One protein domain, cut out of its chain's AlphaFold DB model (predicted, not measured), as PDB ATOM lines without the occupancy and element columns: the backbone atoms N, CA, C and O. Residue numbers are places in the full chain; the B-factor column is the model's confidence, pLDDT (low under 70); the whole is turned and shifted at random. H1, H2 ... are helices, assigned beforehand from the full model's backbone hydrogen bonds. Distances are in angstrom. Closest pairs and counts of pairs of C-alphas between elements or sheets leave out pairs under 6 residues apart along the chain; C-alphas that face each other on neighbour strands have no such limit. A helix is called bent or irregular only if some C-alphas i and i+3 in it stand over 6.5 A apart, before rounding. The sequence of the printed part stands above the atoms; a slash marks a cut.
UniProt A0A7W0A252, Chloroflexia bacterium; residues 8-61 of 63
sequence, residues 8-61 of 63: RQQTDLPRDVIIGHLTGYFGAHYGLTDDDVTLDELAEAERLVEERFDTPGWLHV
ATOM      1  N   ARG A   8     -51.966 -27.710  14.407       86.25
ATOM      2  CA  ARG A   8     -53.074 -28.383  13.717       86.25
ATOM      3  C   ARG A   8     -54.242 -27.440  13.400       86.25
ATOM      4  O   ARG A   8     -54.803 -27.533  12.321       86.25
ATOM      5  N   GLN A   9     -54.609 -26.543  14.317       88.94
ATOM      6  CA  GLN A   9     -55.695 -25.578  14.084       88.94
ATOM      7  C   GLN A   9     -55.305 -24.491  13.076       88.94
ATOM      8  O   GLN A   9     -56.179 -23.875  12.480       88.94
ATOM      9  N   GLN A  10     -54.007 -24.240  12.899       90.94
ATOM     10  CA  GLN A  10     -53.501 -23.225  11.976       90.94
ATOM     11  C   GLN A  10     -53.284 -23.771  10.561       90.94
ATOM     12  O   GLN A  10     -53.354 -23.008   9.603       90.94
ATOM     13  N   THR A  11     -52.987 -25.067  10.429       92.44
ATOM     14  CA  THR A  11     -52.577 -25.681   9.157       92.44
ATOM     15  C   THR A  11     -53.566 -26.698   8.602       92.44
ATOM     16  O   THR A  11     -53.449 -27.052   7.436       92.44
ATOM     17  N   ASP A  12     -54.496 -27.196   9.423       93.56
ATOM     18  CA  ASP A  12     -55.377 -28.334   9.110       93.56
ATOM     19  C   ASP A  12     -54.622 -29.618   8.696       93.56
ATOM     20  O   ASP A  12     -55.175 -30.536   8.093       93.56
ATOM     21  N   LEU A  13     -53.332 -29.713   9.039       94.81
ATOM     22  CA  LEU A  13     -52.502 -30.866   8.706       94.81
ATOM     23  C   LEU A  13     -52.492 -31.918   9.830       94.81
ATOM     24  O   LEU A  13     -52.512 -31.571  11.021       94.81
ATOM     25  N   PRO A  14     -52.381 -33.211   9.474       94.94
ATOM     26  CA  PRO A  14     -52.068 -34.278  10.419       94.94
ATOM     27  C   PRO A  14     -50.735 -34.055  11.151       94.94
ATOM     28  O   PRO A  14     -49.810 -33.422  10.640       94.94
ATOM     29  N   ARG A  15     -50.618 -34.590  12.375       94.56
ATOM     30  CA  ARG A  15     -49.434 -34.397  13.235       94.56
ATOM     31  C   ARG A  15     -48.159 -34.962  12.608       94.56
ATOM     32  O   ARG A  15     -47.115 -34.330  12.695       94.56
ATOM     33  N   ASP A  16     -48.244 -36.145  12.023       96.25
ATOM     34  CA  ASP A  16     -47.152 -36.824  11.325       96.25
ATOM     35  C   ASP A  16     -46.634 -35.994  10.143       96.25
ATOM     36  O   ASP A  16     -45.425 -35.807  10.014       96.25
ATOM     37  N   VAL A  17     -47.538 -35.391   9.364       96.81
ATOM     38  CA  VAL A  17     -47.181 -34.473   8.270       96.81
ATOM     39  C   VAL A  17     -46.443 -33.243   8.808       96.81
ATOM     40  O   VAL A  17     -45.408 -32.854   8.269       96.81
ATOM     41  N   ILE A  18     -46.926 -32.657   9.909       95.00
ATOM     42  CA  ILE A  18     -46.263 -31.518  10.565       95.00
ATOM     43  C   ILE A  18     -44.855 -31.902  11.048       95.00
ATOM     44  O   ILE A  18     -43.913 -31.147  10.817       95.00
ATOM     45  N   ILE A  19     -44.698 -33.065  11.688       95.56
ATOM     46  CA  ILE A  19     -43.391 -33.562  12.146       95.56
ATOM     47  C   ILE A  19     -42.439 -33.722  10.957       95.56
ATOM     48  O   ILE A  19     -41.330 -33.199  11.006       95.56
ATOM     49  N   GLY A  20     -42.887 -34.362   9.873       96.12
ATOM     50  CA  GLY A  20     -42.077 -34.543   8.667       96.12
ATOM     51  C   GLY A  20     -41.608 -33.218   8.059       96.12
ATOM     52  O   GLY A  20     -40.430 -33.074   7.730       96.12
ATOM     53  N   HIS A  21     -42.495 -32.219   7.975       95.94
ATOM     54  CA  HIS A  21     -42.127 -30.879   7.505       95.94
ATOM     55  C   HIS A  21     -41.075 -30.209   8.389       95.94
ATOM     56  O   HIS A  21     -40.129 -29.622   7.862       95.94
ATOM     57  N   LEU A  22     -41.225 -30.291   9.714       95.19
ATOM     58  CA  LEU A  22     -40.263 -29.707  10.646       95.19
ATOM     59  C   LEU A  22     -38.902 -30.398  10.521       95.19
ATOM     60  O   LEU A  22     -37.909 -29.717  10.273       95.19
ATOM     61  N   THR A  23     -38.853 -31.729  10.598       96.06
ATOM     62  CA  THR A  23     -37.602 -32.489  10.451       96.06
ATOM     63  C   THR A  23     -36.914 -32.180   9.121       96.06
ATOM     64  O   THR A  23     -35.723 -31.876   9.110       96.06
ATOM     65  N   GLY A  24     -37.658 -32.160   8.008       96.75
ATOM     66  CA  GLY A  24     -37.109 -31.836   6.691       96.75
ATOM     67  C   GLY A  24     -36.556 -30.411   6.597       96.75
ATOM     68  O   GLY A  24     -35.465 -30.208   6.060       96.75
ATOM     69  N   TYR A  25     -37.263 -29.423   7.158       97.31
ATOM     70  CA  TYR A  25     -36.780 -28.042   7.208       97.31
ATOM     71  C   TYR A  25     -35.462 -27.944   7.980       97.31
ATOM     72  O   TYR A  25     -34.490 -27.393   7.459       97.31
ATOM     73  N   PHE A  26     -35.403 -28.502   9.192       97.44
ATOM     74  CA  PHE A  26     -34.190 -28.439  10.003       97.44
ATOM     75  C   PHE A  26     -33.040 -29.244   9.383       97.44
ATOM     76  O   PHE A  26     -31.906 -28.769   9.382       97.44
ATOM     77  N   GLY A  27     -33.325 -30.399   8.779       96.94
ATOM     78  CA  GLY A  27     -32.340 -31.194   8.045       96.94
ATOM     79  C   GLY A  27     -31.690 -30.406   6.912       96.94
ATOM     80  O   GLY A  27     -30.466 -30.312   6.850       96.94
ATOM     81  N   ALA A  28     -32.502 -29.758   6.074       96.88
ATOM     82  CA  ALA A  28     -32.016 -28.981   4.935       96.88
ATOM     83  C   ALA A  28     -31.200 -27.735   5.335       96.88
ATOM     84  O   ALA A  28     -30.306 -27.337   4.592       96.88
ATOM     85  N   HIS A  29     -31.502 -27.115   6.480       97.81
ATOM     86  CA  HIS A  29     -30.882 -25.845   6.883       97.81
ATOM     87  C   HIS A  29     -29.728 -26.001   7.876       97.81
ATOM     88  O   HIS A  29     -28.868 -25.122   7.936       97.81
ATOM     89  N   TYR A  30     -29.698 -27.088   8.650       97.44
ATOM     90  CA  TYR A  30     -28.747 -27.256   9.754       97.44
ATOM     91  C   TYR A  30     -27.986 -28.586   9.731       97.44
ATOM     92  O   TYR A  30     -27.143 -28.796  10.596       97.44
ATOM     93  N   GLY A  31     -28.229 -29.458   8.744       94.00
ATOM     94  CA  GLY A  31     -27.439 -30.676   8.548       94.00
ATOM     95  C   GLY A  31     -27.711 -31.756   9.593       94.00
ATOM     96  O   GLY A  31     -26.773 -32.304  10.164       94.00
ATOM     97  N   LEU A  32     -28.990 -32.043   9.856       95.31
ATOM     98  CA  LEU A  32     -29.373 -33.149  10.735       95.31
ATOM     99  C   LEU A  32     -28.873 -34.495  10.194       95.31
ATOM    100  O   LEU A  32     -28.862 -34.728   8.985       95.31
ATOM    101  N   THR A  33     -28.525 -35.381  11.120       94.31
ATOM    102  CA  THR A  33     -28.165 -36.778  10.874       94.31
ATOM    103  C   THR A  33     -29.117 -37.680  11.638       94.31
ATOM    104  O   THR A  33     -29.517 -37.336  12.750       94.31
ATOM    105  N   ASP A  34     -29.466 -38.819  11.046       93.69
ATOM    106  CA  ASP A  34     -30.229 -39.847  11.749       93.69
ATOM    107  C   ASP A  34     -29.401 -40.413  12.907       93.69
ATOM    108  O   ASP A  34     -28.186 -40.590  12.780       93.69
ATOM    109  N   ASP A  35     -30.069 -40.667  14.029       95.12
ATOM    110  CA  ASP A  35     -29.469 -41.188  15.253       95.12
ATOM    111  C   ASP A  35     -30.493 -42.032  16.024       95.12
ATOM    112  O   ASP A  35     -31.707 -41.845  15.871       95.12
ATOM    113  N   ASP A  36     -29.996 -42.944  16.852       96.69
ATOM    114  CA  ASP A  36     -30.792 -43.853  17.674       96.69
ATOM    115  C   ASP A  36     -30.545 -43.574  19.158       96.69
ATOM    116  O   ASP A  36     -29.431 -43.266  19.576       96.69
ATOM    117  N   VAL A  37     -31.580 -43.743  19.985       97.12
ATOM    118  CA  VAL A  37     -31.425 -43.594  21.438       97.12
ATOM    119  C   VAL A  37     -30.528 -44.711  21.969       97.12
ATOM    120  O   VAL A  37     -30.814 -45.901  21.789       97.12
ATOM    121  N   THR A  38     -29.455 -44.334  22.655       98.25
ATOM    122  CA  THR A  38     -28.504 -45.279  23.238       98.25
ATOM    123  C   THR A  38     -29.060 -45.939  24.505       98.25
ATOM    124  O   THR A  38     -29.982 -45.445  25.156       98.25
ATOM    125  N   LEU A  39     -28.471 -47.072  24.900       98.38
ATOM    126  CA  LEU A  39     -28.862 -47.767  26.133       98.38
ATOM    127  C   LEU A  39     -28.593 -46.928  27.391       98.38
ATOM    128  O   LEU A  39     -29.379 -46.980  28.333       98.38
ATOM    129  N   ASP A  40     -27.514 -46.144  27.397       98.44
ATOM    130  CA  ASP A  40     -27.165 -45.286  28.532       98.44
ATOM    131  C   ASP A  40     -28.166 -44.133  28.689       98.44
ATOM    132  O   ASP A  40     -28.572 -43.810  29.809       98.44
ATOM    133  N   GLU A  41     -28.618 -43.551  27.573       98.50
ATOM    134  CA  GLU A  41     -29.672 -42.530  27.564       98.50
ATOM    135  C   GLU A  41     -31.018 -43.096  28.016       98.50
ATOM    136  O   GLU A  41     -31.716 -42.448  28.797       98.50
ATOM    137  N   LEU A  42     -31.372 -44.311  27.582       98.38
ATOM    138  CA  LEU A  42     -32.577 -44.994  28.063       98.38
ATOM    139  C   LEU A  42     -32.511 -45.255  29.571       98.38
ATOM    140  O   LEU A  42     -33.468 -44.949  30.279       98.38
ATOM    141  N   ALA A  43     -31.376 -45.740  30.081       98.38
ATOM    142  CA  ALA A  43     -31.199 -45.991  31.510       98.38
ATOM    143  C   ALA A  43     -31.278 -44.699  32.344       98.38
ATOM    144  O   ALA A  43     -31.790 -44.709  33.463       98.38
ATOM    145  N   GLU A  44     -30.775 -43.575  31.826       98.38
ATOM    146  CA  GLU A  44     -30.951 -42.267  32.469       98.38
ATOM    147  C   GLU A  44     -32.405 -41.792  32.418       98.38
ATOM    148  O   GLU A  44     -32.919 -41.284  33.415       98.38
ATOM    149  N   ALA A  45     -33.094 -41.985  31.293       98.19
ATOM    150  CA  ALA A  45     -34.507 -41.644  31.176       98.19
ATOM    151  C   ALA A  45     -35.359 -42.421  32.194       98.19
ATOM    152  O   ALA A  45     -36.214 -41.821  32.846       98.19
ATOM    153  N   GLU A  46     -35.094 -43.716  32.379       98.44
ATOM    154  CA  GLU A  46     -35.759 -44.552  33.387       98.44
ATOM    155  C   GLU A  46     -35.511 -44.036  34.813       98.44
ATOM    156  O   GLU A  46     -36.473 -43.819  35.554       98.44
ATOM    157  N   ARG A  47     -34.257 -43.715  35.173       98.44
ATOM    158  CA  ARG A  47     -33.941 -43.089  36.476       98.44
ATOM    159  C   ARG A  47     -34.708 -41.785  36.690       98.44
ATOM    160  O   ARG A  47     -35.269 -41.558  37.758       98.44
ATOM    161  N   LEU A  48     -34.774 -40.929  35.670       98.06
ATOM    162  CA  LEU A  48     -35.491 -39.655  35.757       98.06
ATOM    163  C   LEU A  48     -37.001 -39.832  35.924       98.06
ATOM    164  O   LEU A  48     -37.637 -38.997  36.571       98.06
ATOM    165  N   VAL A  49     -37.586 -40.887  35.356       97.81
ATOM    166  CA  VAL A  49     -38.993 -41.226  35.600       97.81
ATOM    167  C   VAL A  49     -39.202 -41.534  37.079       97.81
ATOM    168  O   VAL A  49     -40.035 -40.880  37.708       97.81
ATOM    169  N   GLU A  50     -38.408 -42.445  37.640       97.62
ATOM    170  CA  GLU A  50     -38.537 -42.887  39.034       97.62
ATOM    171  C   GLU A  50     -38.284 -41.759  40.040       97.62
ATOM    172  O   GLU A  50     -39.053 -41.553  40.982       97.62
ATOM    173  N   GLU A  51     -37.207 -41.001  39.842       97.44
ATOM    174  CA  GLU A  51     -36.738 -40.029  40.830       97.44
ATOM    175  C   GLU A  51     -37.433 -38.673  40.719       97.44
ATOM    176  O   GLU A  51     -37.427 -37.885  41.672       97.44
ATOM    177  N   ARG A  52     -38.016 -38.363  39.554       95.12
ATOM    178  CA  ARG A  52     -38.539 -37.025  39.272       95.12
ATOM    179  C   ARG A  52     -39.882 -37.042  38.570       95.12
ATOM    180  O   ARG A  52     -40.839 -36.516  39.134       95.12
ATOM    181  N   PHE A  53     -39.960 -37.561  37.348       95.00
ATOM    182  CA  PHE A  53     -41.093 -37.280  36.465       95.00
ATOM    183  C   PHE A  53     -42.388 -38.008  36.846       95.00
ATOM    184  O   PHE A  53     -43.456 -37.498  36.510       95.00
ATOM    185  N   ASP A  54     -42.314 -39.106  37.600       95.81
ATOM    186  CA  ASP A  54     -43.483 -39.794  38.174       95.81
ATOM    187  C   ASP A  54     -43.743 -39.416  39.647       95.81
ATOM    188  O   ASP A  54     -44.614 -39.961  40.325       95.81
ATOM    189  N   THR A  55     -43.001 -38.445  40.188       95.50
ATOM    190  CA  THR A  55     -43.199 -38.038  41.583       95.50
ATOM    191  C   THR A  55     -44.423 -37.126  41.732       95.50
ATOM    192  O   THR A  55     -44.684 -36.274  40.873       95.50
ATOM    193  N   PRO A  56     -45.150 -37.181  42.866       94.19
ATOM    194  CA  PRO A  56     -46.274 -36.278  43.110       94.19
ATOM    195  C   PRO A  56     -45.885 -34.797  43.052       94.19
ATOM    196  O   PRO A  56     -46.655 -33.986  42.542       94.19
ATOM    197  N   GLY A  57     -44.681 -34.460  43.533       92.00
ATOM    198  CA  GLY A  57     -44.135 -33.102  43.509       92.00
ATOM    199  C   GLY A  57     -43.819 -32.586  42.105       92.00
ATOM    200  O   GLY A  57     -43.725 -31.379  41.918       92.00
ATOM    201  N   TRP A  58     -43.696 -33.469  41.115       92.44
ATOM    202  CA  TRP A  58     -43.592 -33.091  39.710       92.44
ATOM    203  C   TRP A  58     -44.961 -33.055  39.027       92.44
ATOM    204  O   TRP A  58     -45.315 -32.058  38.404       92.44
ATOM    205  N   LEU A  59     -45.764 -34.111  39.186       93.06
ATOM    206  CA  LEU A  59     -47.045 -34.267  38.487       93.06
ATOM    207  C   LEU A  59     -48.114 -33.243  38.901       93.06
ATOM    208  O   LEU A  59     -48.989 -32.917  38.101       93.06
ATOM    209  N   HIS A  60     -48.062 -32.739  40.138       92.12
ATOM    210  CA  HIS A  60     -49.112 -31.876  40.701       92.12
ATOM    211  C   HIS A  60     -48.690 -30.412  40.844       92.12
ATOM    212  O   HIS A  60     -49.460 -29.599  41.358       92.12
ATOM    213  N   VAL A  61     -47.487 -30.057  40.384       81.25
ATOM    214  CA  VAL A  61     -47.032 -28.667  40.359       81.25
ATOM    215  C   VAL A  61     -47.279 -28.101  38.964       81.25
ATOM    216  O   VAL A  61     -46.501 -28.305  38.036       81.25
TER     217      VAL A  61
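Overview. This is residues 8 to 61 of the 63 residues of a protein of Chloroflexia bacterium (UniProt A0A7W0A252). The printed part makes a wide, open U: one arm is the long helix H2 with the short H1 beyond its far end, the other arm is H3 with the short H4 at its far end, and the extended stretch of residues 31 to 38 forms the base. The space between the two arms is empty, and no helix touches another. The printed part has 54 residues with four named helices, H1, H2, H3 and H4 in that order, and no named strand; the class is all helix. The whole is extended, with a radius of gyration of the C-alphas of 16.8 A, and flat, spanning 37 by 30 by 16 A.

Along the chain. H1 is residues 8 to 11, with C-alpha 8 at (-53.074, -28.383, 13.717). H2, residues 15 to 30, is the longest helix, 22.2 A from first to last C-alpha, and ends with C-alpha 30 at (-28.747, -27.256, 9.754). H3, residues 39 to 53, is 19.1 A long and begins with C-alpha 39 at (-28.862, -47.767, 26.133). H3 is irregular, but only just: C-alphas 50 and 53 are 6.7 A apart. H4 is residues 56 to 59, with C-alpha 59 at (-47.045, -34.267, 38.487).

Arrangement. H1 and H2 are close but not clearly touching; their closest C-alphas, those of Arg 8 and Arg 15, are 7.0 A apart. H2 and H3 are apart, though they follow each other in the chain. H3 and H4 are close but not clearly touching, with the closest C-alphas, those of Arg 52 and Trp 58, 6.4 A apart. H1 is apart from H3 and H4, and H2 is apart from H4. In H2 and H3 every O i to N i+4 pair is within hydrogen-bond range; H1 and H4 are too short for such a pair.

Size, cuts and confidence. The two C-alphas farthest apart are those of Ala 28 and Pro 56, at 41.4 A. The printed part has no cut. The links H1 to H2 and H3 to H4 are tight, the link H2 to H3 is short, with 8 residues, and no link is long. The mean pLDDT of the printed part is 95.4, and no printed residue is under 70.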